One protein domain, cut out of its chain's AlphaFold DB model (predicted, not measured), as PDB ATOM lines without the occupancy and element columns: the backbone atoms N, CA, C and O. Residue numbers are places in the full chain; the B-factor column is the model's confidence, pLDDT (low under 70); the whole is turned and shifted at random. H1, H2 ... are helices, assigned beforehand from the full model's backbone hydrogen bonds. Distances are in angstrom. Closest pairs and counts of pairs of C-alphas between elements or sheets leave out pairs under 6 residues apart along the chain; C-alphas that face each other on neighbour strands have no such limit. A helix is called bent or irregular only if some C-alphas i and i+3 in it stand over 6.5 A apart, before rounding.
ATOM      1  N   ASN A   4     209.026 183.888 197.530       95.31
ATOM      2  CA  ASN A   4     209.622 183.862 198.878       95.31
ATOM      3  C   ASN A   4     211.155 184.019 198.864       95.31
ATOM      4  O   ASN A   4     211.718 184.762 199.665       95.31
ATOM      5  N   SER A   5     211.826 183.372 197.905       95.25
ATOM      6  CA  SER A   5     213.279 183.467 197.730       95.25
ATOM      7  C   SER A   5     213.751 184.892 197.391       95.25
ATOM      8  O   SER A   5     214.861 185.277 197.767       95.25
ATOM      9  N   ILE A   6     212.917 185.699 196.718       96.69
ATOM     10  CA  ILE A   6     213.204 187.114 196.445       96.69
ATOM     11  C   ILE A   6     213.170 187.914 197.748       96.69
ATOM     12  O   ILE A   6     214.122 188.637 198.051       96.69
ATOM     13  N   ASP A   7     212.125 187.732 198.556       96.06
ATOM     14  CA  ASP A   7     211.975 188.406 199.848       96.06
ATOM     15  C   ASP A   7     213.114 188.071 200.815       96.06
ATOM     16  O   ASP A   7     213.657 188.956 201.487       96.06
ATOM     17  N   GLU A   8     213.507 186.800 200.891       96.69
ATOM     18  CA  GLU A   8     214.636 186.351 201.707       96.69
ATOM     19  C   GLU A   8     215.942 187.015 201.272       96.69
ATOM     20  O   GLU A   8     216.680 187.557 202.102       96.69
ATOM     21  N   PHE A   9     216.209 187.037 199.967       97.94
ATOM     22  CA  PHE A   9     217.414 187.653 199.435       97.94
ATOM     23  C   PHE A   9     217.408 189.182 199.597       97.94
ATOM     24  O   PHE A   9     218.429 189.770 199.959       97.94
ATOM     25  N   ARG A  10     216.255 189.846 199.446       97.12
ATOM     26  CA  ARG A  10     216.107 191.282 199.732       97.12
ATOM     27  C   ARG A  10     216.387 191.594 201.201       97.12
ATOM     28  O   ARG A  10     217.124 192.537 201.500       97.12
ATOM     29  N   ARG A  11     215.847 190.797 202.129       97.44
ATOM     30  CA  ARG A  11     216.133 190.937 203.570       97.44
ATOM     31  C   ARG A  11     217.613 190.742 203.862       97.44
ATOM     32  O   ARG A  11     218.159 191.502 204.655       97.44
ATOM     33  N   TYR A  12     218.255 189.777 203.212       98.00
ATOM     34  CA  TYR A  12     219.695 189.560 203.313       98.00
ATOM     35  C   TYR A  12     220.497 190.789 202.853       98.00
ATOM     36  O   TYR A  12     221.382 191.247 203.578       98.00
ATOM     37  N   LEU A  13     220.159 191.380 201.702       97.50
ATOM     38  CA  LEU A  13     220.818 192.601 201.230       97.50
ATOM     39  C   LEU A  13     220.682 193.747 202.248       97.50
ATOM     40  O   LEU A  13     221.680 194.370 202.612       97.50
ATOM     41  N   ALA A  14     219.470 193.968 202.761       97.12
ATOM     42  CA  ALA A  14     219.172 195.079 203.663       97.12
ATOM     43  C   ALA A  14     219.730 194.904 205.084       97.12
ATOM     44  O   ALA A  14     220.168 195.874 205.699       97.12
ATOM     45  N   ARG A  15     219.681 193.686 205.637       97.19
ATOM     46  CA  ARG A  15     220.020 193.424 207.047       97.19
ATOM     47  C   ARG A  15     221.440 192.926 207.258       97.19
ATOM     48  O   ARG A  15     221.969 193.117 208.345       97.19
ATOM     49  N   GLU A  16     222.041 192.281 206.261       96.50
ATOM     50  CA  GLU A  16     223.386 191.709 206.381       96.50
ATOM     51  C   GLU A  16     224.389 192.470 205.504       96.50
ATOM     52  O   GLU A  16     225.412 192.930 206.007       96.50
ATOM     53  N   ILE A  17     224.106 192.657 204.210       96.75
ATOM     54  CA  ILE A  17     225.088 193.229 203.270       96.75
ATOM     55  C   ILE A  17     225.303 194.726 203.478       96.75
ATOM     56  O   ILE A  17     226.447 195.171 203.571       96.75
ATOM     57  N   GLU A  18     224.236 195.518 203.521       95.31
ATOM     58  CA  GLU A  18     224.352 196.974 203.647       95.31
ATOM     59  C   GLU A  18     225.044 197.413 204.943       95.31
ATOM     60  O   GLU A  18     225.999 198.190 204.846       95.31
ATOM     61  N   PRO A  19     224.670 196.888 206.129       95.69
ATOM     62  CA  PRO A  19     225.397 197.183 207.360       95.69
ATOM     63  C   PRO A  19     226.861 196.748 207.282       95.69
ATOM     64  O   PRO A  19     227.749 197.528 207.613       95.69
ATOM     65  N   ALA A  20     227.145 195.559 206.738       94.56
ATOM     66  CA  ALA A  20     228.518 195.078 206.626       94.56
ATOM     67  C   ALA A  20     229.386 195.947 205.696       94.56
ATOM     68  O   ALA A  20     230.579 196.124 205.946       94.56
ATOM     69  N   ILE A  21     228.816 196.526 204.632       94.44
ATOM     70  CA  ILE A  21     229.517 197.500 203.780       94.44
ATOM     71  C   ILE A  21     229.851 198.770 204.576       94.44
ATOM     72  O   ILE A  21     230.958 199.293 204.431       94.44
ATOM     73  N   LEU A  22     228.934 199.262 205.413       93.69
ATOM     74  CA  LEU A  22     229.178 200.431 206.265       93.69
ATOM     75  C   LEU A  22     230.273 200.148 207.301       93.69
ATOM     76  O   LEU A  22     231.211 200.934 207.424       93.69
ATOM     77  N   ASP A  23     230.222 198.998 207.967       92.06
ATOM     78  CA  ASP A  23     231.236 198.600 208.948       92.06
ATOM     79  C   ASP A  23     232.619 198.457 208.301       92.06
ATOM     80  O   ASP A  23     233.622 198.948 208.824       92.06
ATOM     81  N   LEU A  24     232.686 197.867 207.102       92.31
ATOM     82  CA  LEU A  24     233.930 197.764 206.337       92.31
ATOM     83  C   LEU A  24     234.504 199.118 205.913       92.31
ATOM     84  O   LEU A  24     235.712 199.214 205.659       92.31
ATOM     85  N   ALA A  25     233.670 200.149 205.778       90.50
ATOM     86  CA  ALA A  25     234.137 201.489 205.450       90.50
ATOM     87  C   ALA A  25     235.016 202.065 206.570       90.50
ATOM     88  O   ALA A  25     235.974 202.773 206.263       90.50
ATOM     89  N   ASN A  26     234.746 201.678 207.821       90.31
ATOM     90  CA  ASN A  26     235.456 202.127 209.021       90.31
ATOM     91  C   ASN A  26     236.759 201.355 209.297       90.31
ATOM     92  O   ASN A  26     237.510 201.721 210.197       90.31
ATOM     93  N   LEU A  27     237.036 200.289 208.540       88.19
ATOM     94  CA  LEU A  27     238.245 199.479 208.684       88.19
ATOM     95  C   LEU A  27     239.335 199.893 207.689       88.19
ATOM     96  O   LEU A  27     239.060 200.194 206.523       88.19
ATOM     97  N   ASP A  28     240.592 199.789 208.125       85.00
ATOM     98  CA  ASP A  28     241.760 199.972 207.262       85.00
ATOM     99  C   ASP A  28     241.764 198.997 206.082       85.00
ATOM    100  O   ASP A  28     241.389 197.825 206.196       85.00
ATOM    101  N   GLU A  29     242.269 199.458 204.933       78.75
ATOM    102  CA  GLU A  29     242.189 198.701 203.683       78.75
ATOM    103  C   GLU A  29     242.868 197.330 203.769       78.75
ATOM    104  O   GLU A  29     242.301 196.345 203.303       78.75
ATOM    105  N   ARG A  30     244.020 197.228 204.444       80.44
ATOM    106  CA  ARG A  30     244.728 195.949 204.643       80.44
ATOM    107  C   ARG A  30     243.903 194.936 205.436       80.44
ATOM    108  O   ARG A  30     243.956 193.747 205.138       80.44
ATOM    109  N   ASN A  31     243.112 195.414 206.394       79.62
ATOM    110  CA  ASN A  31     242.355 194.573 207.316       79.62
ATOM    111  C   ASN A  31     241.024 194.097 206.711       79.62
ATOM    112  O   ASN A  31     240.479 193.084 207.142       79.62
ATOM    113  N   ARG A  32     240.511 194.777 205.672       88.44
ATOM    114  CA  ARG A  32     239.210 194.453 205.059       88.44
ATOM    115  C   ARG A  32     239.257 193.625 203.775       88.44
ATOM    116  O   ARG A  32     238.203 193.161 203.358       88.44
ATOM    117  N   ILE A  33     240.416 193.388 203.148       88.75
ATOM    118  CA  ILE A  33     240.497 192.673 201.849       88.75
ATOM    119  C   ILE A  33     239.843 191.284 201.907       88.75
ATOM    120  O   ILE A  33     239.087 190.907 201.010       88.75
ATOM    121  N   HIS A  34     240.134 190.511 202.956       87.75
ATOM    122  CA  HIS A  34     239.589 189.161 203.108       87.75
ATOM    123  C   HIS A  34     238.079 189.186 203.366       87.75
ATOM    124  O   HIS A  34     237.340 188.428 202.741       87.75
ATOM    125  N   ILE A  35     237.617 190.112 204.210       91.94
ATOM    126  CA  ILE A  35     236.196 190.282 204.531       91.94
ATOM    127  C   ILE A  35     235.418 190.757 203.297       91.94
ATOM    128  O   ILE A  35     234.340 190.248 203.010       91.94
ATOM    129  N   GLN A  36     235.989 191.661 202.496       94.12
ATOM    130  CA  GLN A  36     235.400 192.109 201.233       94.12
ATOM    131  C   GLN A  36     235.191 190.951 200.262       94.12
ATOM    132  O   GLN A  36     234.123 190.841 199.664       94.12
ATOM    133  N   LYS A  37     236.189 190.072 200.108       93.44
ATOM    134  CA  LYS A  37     236.046 188.870 199.277       93.44
ATOM    135  C   LYS A  37     234.944 187.959 199.805       93.44
ATOM    136  O   LYS A  37     234.124 187.536 199.005       93.44
ATOM    137  N   LEU A  38     234.906 187.714 201.116       93.44
ATOM    138  CA  LEU A  38     233.900 186.860 201.748       93.44
ATOM    139  C   LEU A  38     232.477 187.398 201.542       93.44
ATOM    140  O   LEU A  38     231.590 186.662 201.122       93.44
ATOM    141  N   ILE A  39     232.265 188.691 201.787       96.06
ATOM    142  CA  ILE A  39     230.967 189.341 201.573       96.06
ATOM    143  C   ILE A  39     230.580 189.279 200.098       96.06
ATOM    144  O   ILE A  39     229.442 188.950 199.772       96.06
ATOM    145  N   TYR A  40     231.528 189.546 199.196       97.06
ATOM    146  CA  TYR A  40     231.284 189.462 197.762       97.06
ATOM    147  C   TYR A  40     230.860 188.058 197.329       97.06
ATOM    148  O   TYR A  40     229.840 187.916 196.662       97.06
ATOM    149  N   THR A  41     231.617 187.025 197.712       96.25
ATOM    150  CA  THR A  41     231.297 185.640 197.347       96.25
ATOM    151  C   THR A  41     229.958 185.219 197.933       96.25
ATOM    152  O   THR A  41     229.125 184.715 197.191       96.25
ATOM    153  N   ASN A  42     229.695 185.520 199.207       96.81
ATOM    154  CA  ASN A  42     228.423 185.178 199.848       96.81
ATOM    155  C   ASN A  42     227.234 185.877 199.181       96.81
ATOM    156  O   ASN A  42     226.175 185.281 199.020       96.81
ATOM    157  N   MET A  43     227.392 187.141 198.782       97.62
ATOM    158  CA  MET A  43     226.342 187.876 198.082       97.62
ATOM    159  C   MET A  43     226.020 187.268 196.716       97.62
ATOM    160  O   MET A  43     224.849 187.063 196.408       97.62
ATOM    161  N   VAL A  44     227.045 186.956 195.921       97.81
ATOM    162  CA  VAL A  44     226.868 186.321 194.607       97.81
ATOM    163  C   VAL A  44     226.265 184.916 194.755       97.81
ATOM    164  O   VAL A  44     225.378 184.555 193.985       97.81
ATOM    165  N   ASP A  45     226.680 184.150 195.768       97.25
ATOM    166  CA  ASP A  45     226.210 182.777 196.011       97.25
ATOM    167  C   ASP A  45     224.750 182.728 196.436       97.25
ATOM    168  O   ASP A  45     223.976 181.916 195.925       97.25
ATOM    169  N   ARG A  46     224.345 183.622 197.342       97.69
ATOM    170  CA  ARG A  46     222.939 183.725 197.740       97.69
ATOM    171  C   ARG A  46     222.060 184.217 196.593       97.69
ATOM    172  O   ARG A  46     220.920 183.778 196.500       97.69
ATOM    173  N   PHE A  47     222.583 185.060 195.699       98.19
ATOM    174  CA  PHE A  47     221.858 185.448 194.489       98.19
ATOM    175  C   PHE A  47     221.661 184.261 193.531       98.19
ATOM    176  O   PHE A  47     220.545 184.036 193.075       98.19
ATOM    177  N   ASP A  48     222.707 183.471 193.248       96.94
ATOM    178  CA  ASP A  48     222.582 182.269 192.400       96.94
ATOM    179  C   ASP A  48     221.638 181.233 193.025       96.94
ATOM    180  O   ASP A  48     220.789 180.680 192.334       96.94
ATOM    181  N   THR A  49     221.703 181.057 194.348       97.00
ATOM    182  CA  THR A  49     220.777 180.185 195.088       97.00
ATOM    183  C   THR A  49     219.334 180.669 194.966       97.00
ATOM    184  O   THR A  49     218.445 179.865 194.721       97.00
ATOM    185  N   MET A  50     219.087 181.978 195.086       97.75
ATOM    186  CA  MET A  50     217.750 182.550 194.907       97.75
ATOM    187  C   MET A  50     217.214 182.305 193.490       97.75
ATOM    188  O   MET A  50     216.065 181.892 193.346       97.75
ATOM    189  N   VAL A  51     218.043 182.480 192.455       97.81
ATOM    190  CA  VAL A  51     217.665 182.164 191.066       97.81
ATOM    191  C   VAL A  51     217.311 180.682 190.916       97.81
ATOM    192  O   VAL A  51     216.279 180.361 190.327       97.81
ATOM    193  N   ASP A  52     218.133 179.784 191.462       97.06
ATOM    194  CA  ASP A  52     217.899 178.338 191.405       97.06
ATOM    195  C   ASP A  52     216.605 177.945 192.132       97.06
ATOM    196  O   ASP A  52     215.791 177.203 191.573       97.06
ATOM    197  N   SER A  53     216.372 178.483 193.332       97.19
ATOM    198  CA  SER A  53     215.144 178.254 194.095       97.19
ATOM    199  C   SER A  53     213.916 178.747 193.338       97.19
ATOM    200  O   SER A  53     212.971 177.985 193.170       97.19
ATOM    201  N   LEU A  54     213.939 179.958 192.770       97.00
ATOM    202  CA  LEU A  54     212.800 180.479 192.005       97.00
ATOM    203  C   LEU A  54     212.454 179.616 190.793       97.00
ATOM    204  O   LEU A  54     211.272 179.411 190.515       97.00
ATOM    205  N   ILE A  55     213.459 179.097 190.086       96.62
ATOM    206  CA  ILE A  55     213.248 178.178 188.960       96.62
ATOM    207  C   ILE A  55     212.565 176.887 189.437       96.62
ATOM    208  O   ILE A  55     211.645 176.397 188.780       96.62
ATOM    209  N   LEU A  56     212.994 176.326 190.571       95.75
ATOM    210  CA  LEU A  56     212.448 175.073 191.105       95.75
ATOM    211  C   LEU A  56     211.059 175.242 191.727       95.75
ATOM    212  O   LEU A  56     210.179 174.411 191.491       95.75
ATOM    213  N   ASP A  57     210.849 176.313 192.486       94.81
ATOM    214  CA  ASP A  57     209.587 176.620 193.167       94.81
ATOM    215  C   ASP A  57     208.471 176.946 192.168       94.81
ATOM    216  O   ASP A  57     207.292 176.725 192.442       94.81
ATOM    217  N   ASN A  58     208.843 177.416 190.975       94.50
ATOM    218  CA  ASN A  58     207.926 177.745 189.889       94.50
ATOM    219  C   ASN A  58     207.996 176.737 188.729       94.50
ATOM    220  O   ASN A  58     207.605 177.061 187.612       94.50
ATOM    221  N   CYS A  59     208.454 175.502 188.962       92.00
ATOM    222  CA  CYS A  59     208.703 174.502 187.909       92.00
ATOM    223  C   CYS A  59     207.514 174.182 186.976       92.00
ATOM    224  O   CYS A  59     207.723 173.675 185.874       92.00
ATOM    225  N   ARG A  60     206.281 174.486 187.396       88.62
ATOM    226  CA  ARG A  60     205.048 174.300 186.612       88.62
ATOM    227  C   ARG A  60     204.777 175.415 185.601       88.62
ATOM    228  O   ARG A  60     203.928 175.246 184.731       88.62
ATOM    229  N   GLU A  61     205.460 176.550 185.717       91.81
ATOM    230  CA  GLU A  61     205.286 177.666 184.792       91.81
ATOM    231  C   GLU A  61     205.747 177.272 183.389       91.81
ATOM    232  O   GLU A  61     206.768 176.602 183.221       91.81
ATOM    233  N   LYS A  62     205.004 177.700 182.363       84.19
ATOM    234  CA  LYS A  62     205.121 177.176 180.991       84.19
ATOM    235  C   LYS A  62     206.563 177.134 180.459       84.19
ATOM    236  O   LYS A  62     206.979 176.110 179.923       84.19
ATOM    237  N   HIS A 112     225.099 180.763 185.008       93.12
ATOM    238  CA  HIS A 112     224.296 181.754 185.707       93.12
ATOM    239  C   HIS A 112     223.542 182.714 184.768       93.12
ATOM    240  O   HIS A 112     222.331 182.884 184.892       93.12
ATOM    241  N   SER A 113     224.201 183.255 183.736       94.38
ATOM    242  CA  SER A 113     223.540 184.133 182.759       94.38
ATOM    243  C   SER A 113     222.357 183.508 182.019       94.38
ATOM    244  O   SER A 113     221.390 184.205 181.708       94.38
ATOM    245  N   ARG A 114     222.411 182.206 181.718       94.44
ATOM    246  CA  ARG A 114     221.312 181.492 181.049       94.44
ATOM    247  C   ARG A 114     220.176 181.208 182.024       94.44
ATOM    248  O   ARG A 114     219.029 181.380 181.632       94.44
ATOM    249  N   LYS A 115     220.496 180.848 183.274       96.25
ATOM    250  CA  LYS A 115     219.504 180.674 184.344       96.25
ATOM    251  C   LYS A 115     218.710 181.962 184.564       96.25
ATOM    252  O   LYS A 115     217.490 181.956 184.459       96.25
ATOM    253  N   LEU A 116     219.413 183.085 184.739       96.75
ATOM    254  CA  LEU A 116     218.789 184.395 184.931       96.75
ATOM    255  C   LEU A 116     217.955 184.817 183.715       96.75
ATOM    256  O   LEU A 116     216.862 185.347 183.867       96.75
ATOM    257  N   THR A 117     218.436 184.545 182.500       95.94
ATOM    258  CA  THR A 117     217.665 184.830 181.278       95.94
ATOM    259  C   THR A 117     216.367 184.025 181.233       95.94
ATOM    260  O   THR A 117     215.323 184.591 180.930       95.94
ATOM    261  N   ALA A 118     216.416 182.730 181.555       95.19
ATOM    262  CA  ALA A 118     215.218 181.898 181.630       95.19
ATOM    263  C   ALA A 118     214.250 182.398 182.710       95.19
ATOM    264  O   ALA A 118     213.053 182.450 182.463       95.19
ATOM    265  N   LEU A 119     214.770 182.833 183.861       96.00
ATOM    266  CA  LEU A 119     213.964 183.423 184.925       96.00
ATOM    267  C   LEU A 119     213.214 184.674 184.447       96.00
ATOM    268  O   LEU A 119     211.996 184.736 184.584       96.00
ATOM    269  N   PHE A 120     213.909 185.619 183.807       96.19
ATOM    270  CA  PHE A 120     213.279 186.815 183.233       96.19
ATOM    271  C   PHE A 120     212.234 186.477 182.166       96.19
ATOM    272  O   PHE A 120     211.186 187.100 182.143       96.19
ATOM    273  N   LEU A 121     212.468 185.472 181.318       94.62
ATOM    274  CA  LEU A 121     211.484 185.072 180.306       94.62
ATOM    275  C   LEU A 121     210.165 184.565 180.904       94.62
ATOM    276  O   LEU A 121     209.144 184.632 180.225       94.62
ATOM    277  N   VAL A 122     210.187 184.038 182.131       94.12
ATOM    278  CA  VAL A 122     208.985 183.537 182.808       94.12
ATOM    279  C   VAL A 122     208.352 184.613 183.690       94.12
ATOM    280  O   VAL A 122     207.141 184.788 183.635       94.12
ATOM    281  N   PHE A 123     209.147 185.335 184.482       95.38
ATOM    282  CA  PHE A 123     208.634 186.334 185.425       95.38
ATOM    283  C   PHE A 123     208.285 187.666 184.755       95.38
ATOM    284  O   PHE A 123     207.316 188.298 185.144       95.38
ATOM    285  N   GLN A 124     209.079 188.097 183.773       95.00
ATOM    286  CA  GLN A 124     209.052 189.450 183.202       95.00
ATOM    287  C   GLN A 124     209.406 189.407 181.699       95.00
ATOM    288  O   GLN A 124     210.476 189.880 181.287       95.00
ATOM    289  N   PRO A 125     208.579 188.760 180.857       92.44
ATOM    290  CA  PRO A 125     208.913 188.456 179.460       92.44
ATOM    291  C   PRO A 125     209.206 189.696 178.598       92.44
ATOM    292  O   PRO A 125     209.932 189.611 177.602       92.44
ATOM    293  N   GLU A 126     208.676 190.859 178.962       92.19
ATOM    294  CA  GLU A 126     208.928 192.148 178.315       92.19
ATOM    295  C   GLU A 126     210.296 192.757 178.672       92.19
ATOM    296  O   GLU A 126     210.829 193.599 177.933       92.19
ATOM    297  N   VAL A 127     210.919 192.315 179.768       92.88
ATOM    298  CA  VAL A 127     212.241 192.783 180.187       92.88
ATOM    299  C   VAL A 127     213.325 192.067 179.390       92.88
ATOM    300  O   VAL A 127     213.786 190.969 179.695       92.88
ATOM    301  N   ASN A 128     213.830 192.752 178.364       90.56
ATOM    302  CA  ASN A 128     214.979 192.258 177.610       90.56
ATOM    303  C   ASN A 128     216.281 192.351 178.434       90.56
ATOM    304  O   ASN A 128     216.938 193.399 178.478       90.56
ATOM    305  N   CYS A 129     216.663 191.228 179.045       91.38
ATOM    306  CA  CYS A 129     217.829 191.081 179.919       91.38
ATOM    307  C   CYS A 129     219.158 190.812 179.183       91.38
ATOM    308  O   CYS A 129     220.228 190.980 179.775       91.38
ATOM    309  N   VAL A 130     219.124 190.444 177.894       90.44
ATOM    310  CA  VAL A 130     220.318 190.052 177.114       90.44
ATOM    311  C   VAL A 130     220.728 191.107 176.087       90.44
ATOM    312  O   VAL A 130     221.902 191.466 176.007       90.44
ATOM    313  N   GLY A 131     219.782 191.577 175.275       85.19
ATOM    314  CA  GLY A 131     220.047 192.373 174.076       85.19
ATOM    315  C   GLY A 131     220.122 193.880 174.311       85.19
ATOM    316  O   GLY A 131     220.736 194.587 173.512       85.19
ATOM    317  N   VAL A 132     219.531 194.383 175.399       90.06
ATOM    318  CA  VAL A 132     219.507 195.821 175.703       90.06
ATOM    319  C   VAL A 132     220.568 196.168 176.741       90.06
ATOM    320  O   VAL A 132     220.712 195.512 177.770       90.06
ATOM    321  N   GLN A 133     221.299 197.245 176.466       92.94
ATOM    322  CA  GLN A 133     222.280 197.814 177.381       92.94
ATOM    323  C   GLN A 133     221.534 198.645 178.429       92.94
ATOM    324  O   GLN A 133     221.038 199.730 178.120       92.94
ATOM    325  N   ARG A 134     221.395 198.102 179.638       94.44
ATOM    326  CA  ARG A 134     220.577 198.654 180.731       94.44
ATOM    327  C   ARG A 134     221.375 198.876 182.007       94.44
ATOM    328  O   ARG A 134     221.089 199.811 182.740       94.44
ATOM    329  N   VAL A 135     222.382 198.053 182.262       96.56
ATOM    330  CA  VAL A 135     223.238 198.173 183.438       96.56
ATOM    331  C   VAL A 135     224.265 199.266 183.194       96.56
ATOM    332  O   VAL A 135     224.908 199.288 182.145       96.56
ATOM    333  N   ASN A 136     224.441 200.156 184.162       94.88
ATOM    334  CA  ASN A 136     225.511 201.142 184.170       94.88
ATOM    335  C   ASN A 136     226.651 200.653 185.087       94.88
ATOM    336  O   ASN A 136     226.548 200.772 186.304       94.88
ATOM    337  N   PRO A 137     227.761 200.105 184.553       93.19
ATOM    338  CA  PRO A 137     228.777 199.439 185.373       93.19
ATOM    339  C   PRO A 137     229.392 200.257 186.528       93.19
ATOM    340  O   PRO A 137     229.734 199.632 187.531       93.19
ATOM    341  N   PRO A 138     229.553 201.596 186.434       91.56
ATOM    342  CA  PRO A 138     230.071 202.413 187.534       91.56
ATOM    343  C   PRO A 138     229.196 202.460 188.792       91.56
ATOM    344  O   PRO A 138     229.748 202.546 189.882       91.56
ATOM    345  N   ASP A 139     227.866 202.441 188.654       93.50
ATOM    346  CA  ASP A 139     226.926 202.515 189.789       93.50
ATOM    347  C   ASP A 139     226.124 201.217 189.989       93.50
ATOM    348  O   ASP A 139     225.468 201.059 191.014       93.50
ATOM    349  N   GLY A 140     226.203 200.278 189.043       94.19
ATOM    350  CA  GLY A 140     225.526 198.980 189.083       94.19
ATOM    351  C   GLY A 140     224.040 199.057 188.764       94.19
ATOM    352  O   GLY A 140     223.393 198.020 188.671       94.19
ATOM    353  N   LYS A 141     223.498 200.261 188.552       97.06
ATOM    354  CA  LYS A 141     222.060 200.458 188.412       97.06
ATOM    355  C   LYS A 141     221.546 200.001 187.058       97.06
ATOM    356  O   LYS A 141     222.202 200.212 186.028       97.06
ATOM    357  N   ILE A 142     220.340 199.452 187.051       96.81
ATOM    358  CA  ILE A 142     219.598 199.083 185.853       96.81
ATOM    359  C   ILE A 142     218.715 200.262 185.448       96.81
ATOM    360  O   ILE A 142     217.830 200.709 186.167       96.81
ATOM    361  N   LYS A 143     218.978 200.797 184.260       95.00
ATOM    362  CA  LYS A 143     218.260 201.918 183.648       95.00
ATOM    363  C   LYS A 143     217.490 201.415 182.429       95.00
ATOM    364  O   LYS A 143     217.779 200.350 181.886       95.00
ATOM    365  N   ALA A 144     216.542 202.210 181.935       90.31
ATOM    366  CA  ALA A 144     215.809 201.875 180.711       90.31
ATOM    367  C   ALA A 144     216.752 201.649 179.512       90.31
ATOM    368  O   ALA A 144     216.554 200.728 178.718       90.31
ATOM    369  N   LYS A 145     217.801 202.473 179.406       91.38
ATOM    370  CA  LYS A 145     218.877 202.345 178.421       91.38
ATOM    371  C   LYS A 145     220.138 203.047 178.922       91.38
ATOM    372  O   LYS A 145     220.055 204.093 179.560       91.38
ATOM    373  N   VAL A 146     221.301 202.495 178.593       92.56
ATOM    374  CA  VAL A 146     222.621 203.075 178.870       92.56
ATOM    375  C   VAL A 146     223.434 203.099 177.584       92.56
ATOM    376  O   VAL A 146     223.442 202.129 176.827       92.56
ATOM    377  N   THR A 147     224.135 204.203 177.338       91.12
ATOM    378  CA  THR A 147     225.092 204.307 176.231       91.12
ATOM    379  C   THR A 147     226.411 203.651 176.645       91.12
ATOM    380  O   THR A 147     227.053 204.138 177.580       91.12
ATOM    381  N   PRO A 148     226.848 202.559 175.986       88.19
ATOM    382  CA  PRO A 148     228.081 201.886 176.363       88.19
ATOM    383  C   PRO A 148     229.305 202.757 176.100       88.19
ATOM    384  O   PRO A 148     229.469 203.308 175.015       88.19
ATOM    385  N   GLN A 149     230.209 202.814 177.070       85.50
ATOM    386  CA  GLN A 149     231.510 203.450 176.905       85.50
ATOM    387  C   GLN A 149     232.534 202.418 176.418       85.50
ATOM    388  O   GLN A 149     232.649 201.327 176.988       85.50
ATOM    389  N   ASN A 150     233.308 202.757 175.383       77.31
ATOM    390  CA  ASN A 150     234.288 201.840 174.780       77.31
ATOM    391  C   ASN A 150     235.390 201.407 175.758       77.31
ATOM    392  O   ASN A 150     235.832 200.262 175.711       77.31
ATOM    393  N   ALA A 151     235.785 202.283 176.686       80.75
ATOM    394  CA  ALA A 151     236.795 201.980 177.700       80.75
ATOM    395  C   ALA A 151     236.338 200.922 178.725       80.75
ATOM    396  O   ALA A 151     237.166 200.296 179.390       80.75
ATOM    397  N   VAL A 152     235.027 200.699 178.863       82.62
ATOM    398  CA  VAL A 152     234.480 199.792 179.871       82.62
ATOM    399  C   VAL A 152     234.472 198.360 179.343       82.62
ATOM    400  O   VAL A 152     233.769 198.000 178.398       82.62
ATOM    401  N   LYS A 153     235.260 197.517 180.011       90.38
ATOM    402  CA  LYS A 153     235.446 196.088 179.710       90.38
ATOM    403  C   LYS A 153     234.401 195.175 180.368       90.38
ATOM    404  O   LYS A 153     234.588 193.964 180.425       90.38
ATOM    405  N   ILE A 154     233.322 195.759 180.882       93.75
ATOM    406  CA  ILE A 154     232.252 195.083 181.622       93.75
ATOM    407  C   ILE A 154     230.994 195.049 180.734       93.75
ATOM    408  O   ILE A 154     230.741 196.033 180.031       93.75
ATOM    409  N   PRO A 155     230.218 193.948 180.707       94.69
ATOM    410  CA  PRO A 155     228.937 193.905 180.001       94.69
ATOM    411  C   PRO A 155     227.925 194.920 180.546       94.69
ATOM    412  O   PRO A 155     227.943 195.247 181.726       94.69
ATOM    413  N   TYR A 156     227.036 195.407 179.681       95.44
ATOM    414  CA  TYR A 156     225.999 196.388 180.028       95.44
ATOM    415  C   TYR A 156     224.580 195.784 179.981       95.44
ATOM    416  O   TYR A 156     223.609 196.458 180.317       95.44
ATOM    417  N   SER A 157     224.423 194.525 179.567       96.12
ATOM    418  CA  SER A 157     223.155 193.801 179.688       96.12
ATOM    419  C   SER A 157     223.012 193.194 181.083       96.12
ATOM    420  O   SER A 157     224.017 192.926 181.739       96.12
ATOM    421  N   ILE A 158     221.777 192.958 181.531       97.25
ATOM    422  CA  ILE A 158     221.491 192.405 182.866       97.25
ATOM    423  C   ILE A 158     222.147 191.026 183.011       97.25
ATOM    424  O   ILE A 158     222.979 190.824 183.895       97.25
ATOM    425  N   SER A 159     221.867 190.109 182.079       96.56
ATOM    426  CA  SER A 159     222.424 188.751 182.112       96.56
ATOM    427  C   SER A 159     223.945 188.743 181.966       96.56
ATOM    428  O   SER A 159     224.614 187.917 182.580       96.56
ATOM    429  N   GLY A 160     224.510 189.660 181.173       96.25
ATOM    430  CA  GLY A 160     225.958 189.755 180.998       96.25
ATOM    431  C   GLY A 160     226.675 190.315 182.220       96.25
ATOM    432  O   GLY A 160     227.750 189.833 182.573       96.25
ATOM    433  N   TYR A 161     226.093 191.318 182.880       97.38
ATOM    434  CA  TYR A 161     226.657 191.880 184.104       97.38
ATOM    435  C   TYR A 161     226.615 190.859 185.244       97.38
ATOM    436  O   TYR A 161     227.618 190.677 185.934       97.38
ATOM    437  N   ALA A 162     225.510 190.118 185.372       97.19
ATOM    438  CA  ALA A 162     225.395 189.005 186.310       97.19
ATOM    439  C   ALA A 162     226.457 187.916 186.052       97.19
ATOM    440  O   ALA A 162     227.141 187.504 186.986       97.19
ATOM    441  N   ASP A 163     226.679 187.509 184.792       96.06
ATOM    442  CA  ASP A 163     227.731 186.532 184.437       96.06
ATOM    443  C   ASP A 163     229.132 187.046 184.785       96.06
ATOM    444  O   ASP A 163     230.005 186.292 185.220       96.06
ATOM    445  N   TRP A 164     229.366 188.347 184.608       96.56
ATOM    446  CA  TRP A 164     230.632 188.979 184.963       96.56
ATOM    447  C   TRP A 164     230.865 188.992 186.480       96.56
ATOM    448  O   TRP A 164     231.982 188.700 186.919       96.56
ATOM    449  N   LEU A 165     229.834 189.275 187.285       97.25
ATOM    450  CA  LEU A 165     229.910 189.159 188.746       97.25
ATOM    451  C   LEU A 165     230.174 187.707 189.173       97.25
ATOM    452  O   LEU A 165     231.087 187.444 189.958       97.25
ATOM    453  N   TYR A 166     229.447 186.757 188.587       96.69
ATOM    454  CA  TYR A 166     229.619 185.332 188.863       96.69
ATOM    455  C   TYR A 166     231.028 184.835 188.502       96.69
ATOM    456  O   TYR A 166     231.670 184.123 189.272       96.69
ATOM    457  N   SER A 167     231.584 185.301 187.382       95.44
ATOM    458  CA  SER A 167     232.952 184.970 186.958       95.44
ATOM    459  C   SER A 167     234.016 185.462 187.954       95.44
ATOM    460  O   SER A 167     235.000 184.773 188.219       95.44
ATOM    461  N   ARG A 168     233.826 186.643 188.565       95.44
ATOM    462  CA  ARG A 168     234.718 187.132 189.637       95.44
ATOM    463  C   ARG A 168     234.623 186.254 190.881       95.44
ATOM    464  O   ARG A 168     235.651 185.966 191.493       95.44
ATOM    465  N   ARG A 169     233.415 185.816 191.245       95.31
ATOM    466  CA  ARG A 169     233.208 184.856 192.336       95.31
ATOM    467  C   ARG A 169     233.936 183.549 192.043       95.31
ATOM    468  O   ARG A 169     234.694 183.087 192.893       95.31
ATOM    469  N   ASN A 170     233.778 182.986 190.845       93.81
ATOM    470  CA  ASN A 170     234.437 181.736 190.453       93.81
ATOM    471  C   ASN A 170     235.957 181.818 190.569       93.81
ATOM    472  O   ASN A 170     236.585 180.898 191.083       93.81
ATOM    473  N   SER A 171     236.554 182.934 190.164       93.12
ATOM    474  CA  SER A 171     237.984 183.171 190.353       93.12
ATOM    475  C   SER A 171     238.430 183.165 191.812       93.12
ATOM    476  O   SER A 171     239.492 182.632 192.117       93.12
ATOM    477  N   ILE A 172     237.629 183.723 192.723       93.06
ATOM    478  CA  ILE A 172     237.955 183.718 194.154       93.06
ATOM    479  C   ILE A 172     237.827 182.299 194.719       93.06
ATOM    480  O   ILE A 172     238.731 181.838 195.408       93.06
ATOM    481  N   VAL A 173     236.733 181.599 194.411       91.00
ATOM    482  CA  VAL A 173     236.414 180.293 195.012       91.00
ATOM    483  C   VAL A 173     237.228 179.154 194.391       91.00
ATOM    484  O   VAL A 173     237.827 178.359 195.106       91.00
ATOM    485  N   HIS A 174     237.293 179.085 193.062       87.00
ATOM    486  CA  HIS A 174     237.928 177.986 192.325       87.00
ATOM    487  C   HIS A 174     239.329 178.334 191.810       87.00
ATOM    488  O   HIS A 174     240.119 177.443 191.516       87.00
ATOM    489  N   GLY A 175     239.671 179.620 191.730       79.94
ATOM    490  CA  GLY A 175     241.004 180.087 191.345       79.94
ATOM    491  C   GLY A 175     241.971 180.225 192.523       79.94
ATOM    492  O   GLY A 175     242.874 181.055 192.449       79.94
ATOM    493  N   GLY A 176     241.771 179.489 193.622       77.69
ATOM    494  CA  GLY A 176     242.666 179.494 194.788       77.69
ATOM    495  C   GLY A 176     242.738 180.838 195.521       77.69
ATOM    496  O   GLY A 176     243.812 181.250 195.952       77.69
ATOM    497  N   GLY A 177     241.631 181.584 195.597       76.50
ATOM    498  CA  GLY A 177     241.597 182.913 196.219       76.50
ATOM    499  C   GLY A 177     242.241 184.021 195.381       76.50
ATOM    500  O   GLY A 177     242.344 185.166 195.851       76.50
ATOM    501  N   THR A 178     242.678 183.714 194.154       83.38
ATOM    502  CA  THR A 178     243.333 184.685 193.279       83.38
ATOM    503  C   THR A 178     242.346 185.703 192.719       83.38
ATOM    504  O   THR A 178     241.141 185.503 192.606       83.38
ATOM    505  N   ASN A 179     242.902 186.845 192.343       88.81
ATOM    506  CA  ASN A 179     242.181 187.953 191.735       88.81
ATOM    507  C   ASN A 179     242.256 187.899 190.197       88.81
ATOM    508  O   ASN A 179     242.240 188.939 189.540       88.81
ATOM    509  N   ARG A 180     242.425 186.704 189.617       93.69
ATOM    510  CA  ARG A 180     242.628 186.491 188.180       93.69
ATOM    511  C   ARG A 180     241.427 185.762 187.596       93.69
ATOM    512  O   ARG A 180     241.061 184.698 188.087       93.69
ATOM    513  N   PHE A 181     240.839 186.314 186.537       93.38
ATOM    514  CA  PHE A 181     239.755 185.641 185.822       93.38
ATOM    515  C   PHE A 181     240.215 184.283 185.285       93.38
ATOM    516  O   PHE A 181     241.302 184.186 184.703       93.38
ATOM    517  N   LEU A 182     239.374 183.259 185.448       93.25
ATOM    518  CA  LEU A 182     239.579 181.966 184.802       93.25
ATOM    519  C   LEU A 182     239.534 182.142 183.279       93.25
ATOM    520  O   LEU A 182     238.773 182.954 182.751       93.25
ATOM    521  N   GLU A 183     240.363 181.391 182.559       92.50
ATOM    522  CA  GLU A 183     240.498 181.548 181.107       92.50
ATOM    523  C   GLU A 183     239.187 181.259 180.368       92.50
ATOM    524  O   GLU A 183     238.775 182.045 179.511       92.50
ATOM    525  N   ASN A 184     238.488 180.196 180.777       93.12
ATOM    526  CA  ASN A 184     237.177 179.852 180.239       93.12
ATOM    527  C   ASN A 184     236.161 180.989 180.448       93.12
ATOM    528  O   ASN A 184     235.494 181.388 179.498       93.12
ATOM    529  N   ASP A 185     236.094 181.575 181.647       92.88
ATOM    530  CA  ASP A 185     235.159 182.668 181.943       92.88
ATOM    531  C   ASP A 185     235.421 183.891 181.051       92.88
ATOM    532  O   ASP A 185     234.498 184.456 180.460       92.88
ATOM    533  N   ARG A 186     236.694 184.263 180.851       94.06
ATOM    534  CA  ARG A 186     237.061 185.355 179.927       94.06
ATOM    535  C   ARG A 186     236.643 185.049 178.493       94.06
ATOM    536  O   ARG A 186     236.115 185.932 177.815       94.06
ATOM    537  N   ALA A 187     236.885 183.823 178.032       94.06
ATOM    538  CA  ALA A 187     236.528 183.397 176.684       94.06
ATOM    539  C   ALA A 187     235.008 183.450 176.464       94.06
ATOM    540  O   ALA A 187     234.552 183.946 175.431       94.06
ATOM    541  N   GLN A 188     234.217 183.019 177.451       93.56
ATOM    542  CA  GLN A 188     232.756 183.079 177.384       93.56
ATOM    543  C   GLN A 188     232.245 184.522 177.389       93.56
ATOM    544  O   GLN A 188     231.444 184.880 176.523       93.56
ATOM    545  N   LEU A 189     232.746 185.379 178.283       93.50
ATOM    546  CA  LEU A 189     232.356 186.793 178.332       93.50
ATOM    547  C   LEU A 189     232.660 187.518 177.010       93.50
ATOM    548  O   LEU A 189     231.817 188.265 176.500       93.50
ATOM    549  N   LYS A 190     233.816 187.227 176.397       93.44
ATOM    550  CA  LYS A 190     234.177 187.733 175.064       93.44
ATOM    551  C   LYS A 190     233.218 187.224 173.991       93.44
ATOM    552  O   LYS A 190     232.719 188.022 173.202       93.44
ATOM    553  N   LYS A 191     232.940 185.919 173.971       93.56
ATOM    554  CA  LYS A 191     232.079 185.277 172.968       93.56
ATOM    555  C   LYS A 191     230.643 185.802 173.003       93.56
ATOM    556  O   LYS A 191     230.071 186.070 171.954       93.56
ATOM    557  N   LEU A 192     230.057 185.930 174.190       91.81
ATOM    558  CA  LEU A 192     228.621 186.193 174.351       91.81
ATOM    559  C   LEU A 192     228.297 187.680 174.379       91.81
ATOM    560  O   LEU A 192     227.301 188.110 173.807       91.81
ATOM    561  N   TYR A 193     229.142 188.463 175.051       91.38
ATOM    562  CA  TYR A 193     228.857 189.866 175.345       91.38
ATOM    563  C   TYR A 193     229.792 190.824 174.614       91.38
ATOM    564  O   TYR A 193     229.662 192.036 174.778       91.38
ATOM    565  N   LYS A 194     230.721 190.304 173.796       89.94
ATOM    566  CA  LYS A 194     231.713 191.090 173.046       89.94
ATOM    567  C   LYS A 194     232.536 192.006 173.962       89.94
ATOM    568  O   LYS A 194     232.897 193.118 173.583       89.94
ATOM    569  N   ARG A 195     232.809 191.554 175.192       88.94
ATOM    570  CA  ARG A 195     233.604 192.282 176.191       88.94
ATOM    571  C   ARG A 195     234.780 191.443 176.651       88.94
ATOM    572  O   ARG A 195     234.631 190.272 176.977       88.94
ATOM    573  N   GLU A 196     235.944 192.073 176.702       90.06
ATOM    574  CA  GLU A 196     237.185 191.441 177.134       90.06
ATOM    575  C   GLU A 196     237.565 191.953 178.522       90.06
ATOM    576  O   GLU A 196     238.248 192.978 178.620       90.06
ATOM    577  N   PRO A 197     237.130 191.288 179.608       89.38
ATOM    578  CA  PRO A 197     237.522 191.691 180.948       89.38
ATOM    579  C   PRO A 197     239.050 191.680 181.089       89.38
ATOM    580  O   PRO A 197     239.765 190.887 180.454       89.38
ATOM    581  N   ALA A 198     239.547 192.575 181.947       91.19
ATOM    582  CA  ALA A 198     240.946 192.575 182.355       91.19
ATOM    583  C   ALA A 198     241.347 191.195 182.900       91.19
ATOM    584  O   ALA A 198     240.505 190.427 183.357       91.19
ATOM    585  N   GLN A 199     242.636 190.862 182.841       91.44
ATOM    586  CA  GLN A 199     243.118 189.574 183.346       91.44
ATOM    587  C   GLN A 199     242.915 189.448 184.858       91.44
ATOM    588  O   GLN A 199     242.600 188.366 185.353       91.44
ATOM    589  N   THR A 200     243.073 190.558 185.577       93.19
ATOM    590  CA  THR A 200     242.911 190.640 187.023       93.19
ATOM    591  C   THR A 200     241.818 191.628 187.408       93.19
ATOM    592  O   THR A 200     241.433 192.506 186.633       93.19
ATOM    593  N   PHE A 201     241.304 191.479 188.622       93.44
ATOM    594  CA  PHE A 201     240.334 192.381 189.231       93.44
ATOM    595  C   PHE A 201     240.681 192.626 190.701       93.44
ATOM    596  O   PHE A 201     241.573 192.011 191.268       93.44
ATOM    597  N   SER A 202     239.974 193.541 191.352       91.06
ATOM    598  CA  SER A 202     240.012 193.678 192.811       91.06
ATOM    599  C   SER A 202     238.584 193.716 193.331       91.06
ATOM    600  O   SER A 202     237.689 194.190 192.629       91.06
ATOM    601  N   ILE A 203     238.346 193.171 194.522       93.38
ATOM    602  CA  ILE A 203     237.089 193.373 195.245       93.38
ATOM    603  C   ILE A 203     237.338 194.533 196.201       93.38
ATOM    604  O   ILE A 203     237.952 194.348 197.243       93.38
ATOM    605  N   LYS A 204     236.937 195.736 195.793       92.50
ATOM    606  CA  LYS A 204     237.003 196.935 196.638       92.50
ATOM    607  C   LYS A 204     235.655 197.172 197.304       92.50
ATOM    608  O   LYS A 204     234.651 196.635 196.847       92.50
ATOM    609  N   LEU A 205     235.611 198.065 198.290       92.31
ATOM    610  CA  LEU A 205     234.362 198.470 198.939       92.31
ATOM    611  C   LEU A 205     233.301 198.906 197.915       92.31
ATOM    612  O   LEU A 205     232.198 198.376 197.906       92.31
ATOM    613  N   GLY A 206     233.685 199.754 196.953       93.38
ATOM    614  CA  GLY A 206     232.788 200.166 195.871       93.38
ATOM    615  C   GLY A 206     232.301 199.011 194.985       93.38
ATOM    616  O   GLY A 206     231.203 199.085 194.455       93.38
ATOM    617  N   SER A 207     233.055 197.908 194.860       94.50
ATOM    618  CA  SER A 207     232.558 196.712 194.156       94.50
ATOM    619  C   SER A 207     231.390 196.051 194.882       94.50
ATOM    620  O   SER A 207     230.522 195.503 194.212       94.50
ATOM    621  N   LEU A 208     231.378 196.088 196.219       96.69
ATOM    622  CA  LEU A 208     230.286 195.544 197.025       96.69
ATOM    623  C   LEU A 208     229.037 196.403 196.872       96.69
ATOM    624  O   LEU A 208     227.980 195.876 196.550       96.69
ATOM    625  N   THR A 209     229.181 197.723 197.012       96.69
ATOM    626  CA  THR A 209     228.073 198.680 196.865       96.69
ATOM    627  C   THR A 209     227.420 198.582 195.488       96.69
ATOM    628  O   THR A 209     226.202 198.498 195.384       96.69
ATOM    629  N   VAL A 210     228.234 198.544 194.434       97.31
ATOM    630  CA  VAL A 210     227.770 198.452 193.045       97.31
ATOM    631  C   VAL A 210     227.072 197.117 192.770       97.31
ATOM    632  O   VAL A 210     226.023 197.093 192.134       97.31
ATOM    633  N   ALA A 211     227.619 195.999 193.259       97.88
ATOM    634  CA  ALA A 211     226.986 194.694 193.079       97.88
ATOM    635  C   ALA A 211     225.680 194.571 193.884       97.88
ATOM    636  O   ALA A 211     224.698 194.062 193.354       97.88
ATOM    637  N   ALA A 212     225.632 195.095 195.112       97.75
ATOM    638  CA  ALA A 212     224.407 195.144 195.904       97.75
ATOM    639  C   ALA A 212     223.321 195.989 195.218       97.75
ATOM    640  O   ALA A 212     222.177 195.555 195.142       97.75
ATOM    641  N   ALA A 213     223.677 197.155 194.663       98.00
ATOM    642  CA  ALA A 213     222.750 197.990 193.899       98.00
ATOM    643  C   ALA A 213     222.195 197.256 192.669       98.00
ATOM    644  O   ALA A 213     220.986 197.242 192.464       98.00
ATOM    645  N   PHE A 214     223.060 196.583 191.904       98.50
ATOM    646  CA  PHE A 214     222.629 195.748 190.781       98.50
ATOM    647  C   PHE A 214     221.636 194.669 191.221       98.50
ATOM    648  O   PHE A 214     220.587 194.508 190.607       98.50
ATOM    649  N   TYR A 215     221.952 193.933 192.288       98.31
ATOM    650  CA  TYR A 215     221.102 192.843 192.754       98.31
ATOM    651  C   TYR A 215     219.754 193.316 193.302       98.31
ATOM    652  O   TYR A 215     218.760 192.631 193.074       98.31
ATOM    653  N   LYS A 216     219.699 194.486 193.949       97.69
ATOM    654  CA  LYS A 216     218.430 195.132 194.317       97.69
ATOM    655  C   LYS A 216     217.582 195.429 193.086       97.69
ATOM    656  O   LYS A 216     216.449 194.976 193.023       97.69
ATOM    657  N   ASP A 217     218.159 196.093 192.086       97.75
ATOM    658  CA  ASP A 217     217.426 196.442 190.866       97.75
ATOM    659  C   ASP A 217     216.944 195.188 190.109       97.75
ATOM    660  O   ASP A 217     215.868 195.201 189.519       97.75
ATOM    661  N   VAL A 218     217.710 194.085 190.114       97.50
ATOM    662  CA  VAL A 218     217.258 192.811 189.523       97.50
ATOM    663  C   VAL A 218     216.057 192.245 190.272       97.50
ATOM    664  O   VAL A 218     215.096 191.823 189.639       97.50
ATOM    665  N   VAL A 219     216.122 192.217 191.601       96.81
ATOM    666  CA  VAL A 219     215.034 191.739 192.463       96.81
ATOM    667  C   VAL A 219     213.771 192.570 192.256       96.81
ATOM    668  O   VAL A 219     212.704 192.003 192.049       96.81
ATOM    669  N   ASP A 220     213.902 193.894 192.233       95.81
ATOM    670  CA  ASP A 220     212.773 194.801 192.036       95.81
ATOM    671  C   ASP A 220     212.154 194.648 190.642       95.81
ATOM    672  O   ASP A 220     210.942 194.748 190.498       95.81
ATOM    673  N   LEU A 221     212.962 194.348 189.616       95.69
ATOM    674  CA  LEU A 221     212.437 194.012 188.293       95.69
ATOM    675  C   LEU A 221     211.684 192.684 188.289       95.69
ATOM    676  O   LEU A 221     210.666 192.597 187.624       95.69
ATOM    677  N   LEU A 222     212.176 191.652 188.980       94.31
ATOM    678  CA  LEU A 222     211.543 190.327 188.983       94.31
ATOM    679  C   LEU A 222     210.181 190.308 189.692       94.31
ATOM    680  O   LEU A 222     209.365 189.441 189.385       94.31
ATOM    681  N   GLU A 223     209.937 191.242 190.610       90.06
ATOM    682  CA  GLU A 223     208.661 191.394 191.324       90.06
ATOM    683  C   GLU A 223     207.652 192.350 190.676       90.06
ATOM    684  O   GLU A 223     206.511 192.388 191.140       90.06
ATOM    685  N   ALA A 224     208.067 193.141 189.682       80.62
ATOM    686  CA  ALA A 224     207.251 194.208 189.096       80.62
ATOM    687  C   ALA A 224     205.982 193.698 188.389       80.62
ATOM    688  O   ALA A 224     204.993 194.464 188.362       80.62
TER     689      ALA A 224
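What this domain is: This is residues 4 to 62 and 112 to 224 of the 224 residues of an uncharacterized protein of Congregibacter litoralis KT71 (UniProt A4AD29). Three long helices, the arm H1a, H2 and H6, lie side by side as a bundle along the longest axis, with their centres in a triangle. H4 crosses H2 on the side away from H1, H3 packs on H2 and H4, H5 covers H4 farther out, and the loop of residues 124 to 157 folds beside H4 and H6. You have 172 printed residues with six named helices, H1 to H6 in chain order, and no named strand: all helix. The whole is compact, radius of gyration of the C-alphas 15.6 A, spanning 49 by 36 by 29 A.

Where its parts are: Find C-alpha 4 at (209.622, 183.862, 198.878), where H1, residues 4 to 25, begins. By its hydrogen bonds it was assigned as one helix, but it is bent: C-alphas 15 and 18 are 6.6 A apart, between H1a, residues 4 to 15, and H1b, residues 18 to 25. H2, residues 29 to 57, runs 40.8 A, irregular with C-alphas 31 and 34 7.4 A apart. Then come H3, residues 112 to 123, H4, 158 to 174, 23.8 A, and H5, 183 to 193. H6, residues 205 to 223, runs 27.7 A to C-alpha 223 at (208.661, 191.394, 191.324).

How they stand to each other: Start at H2, the hub: residues 43 to 54 touch H1a, closest C-alphas Ser 5 and Met 50, 5.4 A. Its residues 36 to 47 touch H6, closest C-alphas Tyr 40 and Leu 208, 6.2 A, a shallow tilt of 15 degrees, the same way. H4 touches H2 at a steep 58 degrees, closest C-alphas Thr 41 and Arg 169, 5.4 A. The hairpin H4 and H5 touches at Ser 167 and Asp 185, closest C-alphas 5.9 A. H3 touches H4, closest C-alphas Ser 113 and Ser 159, 4.8 A. Every O i to N i+4 pair is within hydrogen-bond range in H1a, H1b, H3, H4, H5 and H6; in H2, 22 of 25.

The domain as a whole: Residues 63 to 111 are not printed; C-alphas 62 and 112 are 20.3 A apart across the cut. The links H3 to H4 and H5 to H6 are long. No printed residue is under 70 in pLDDT.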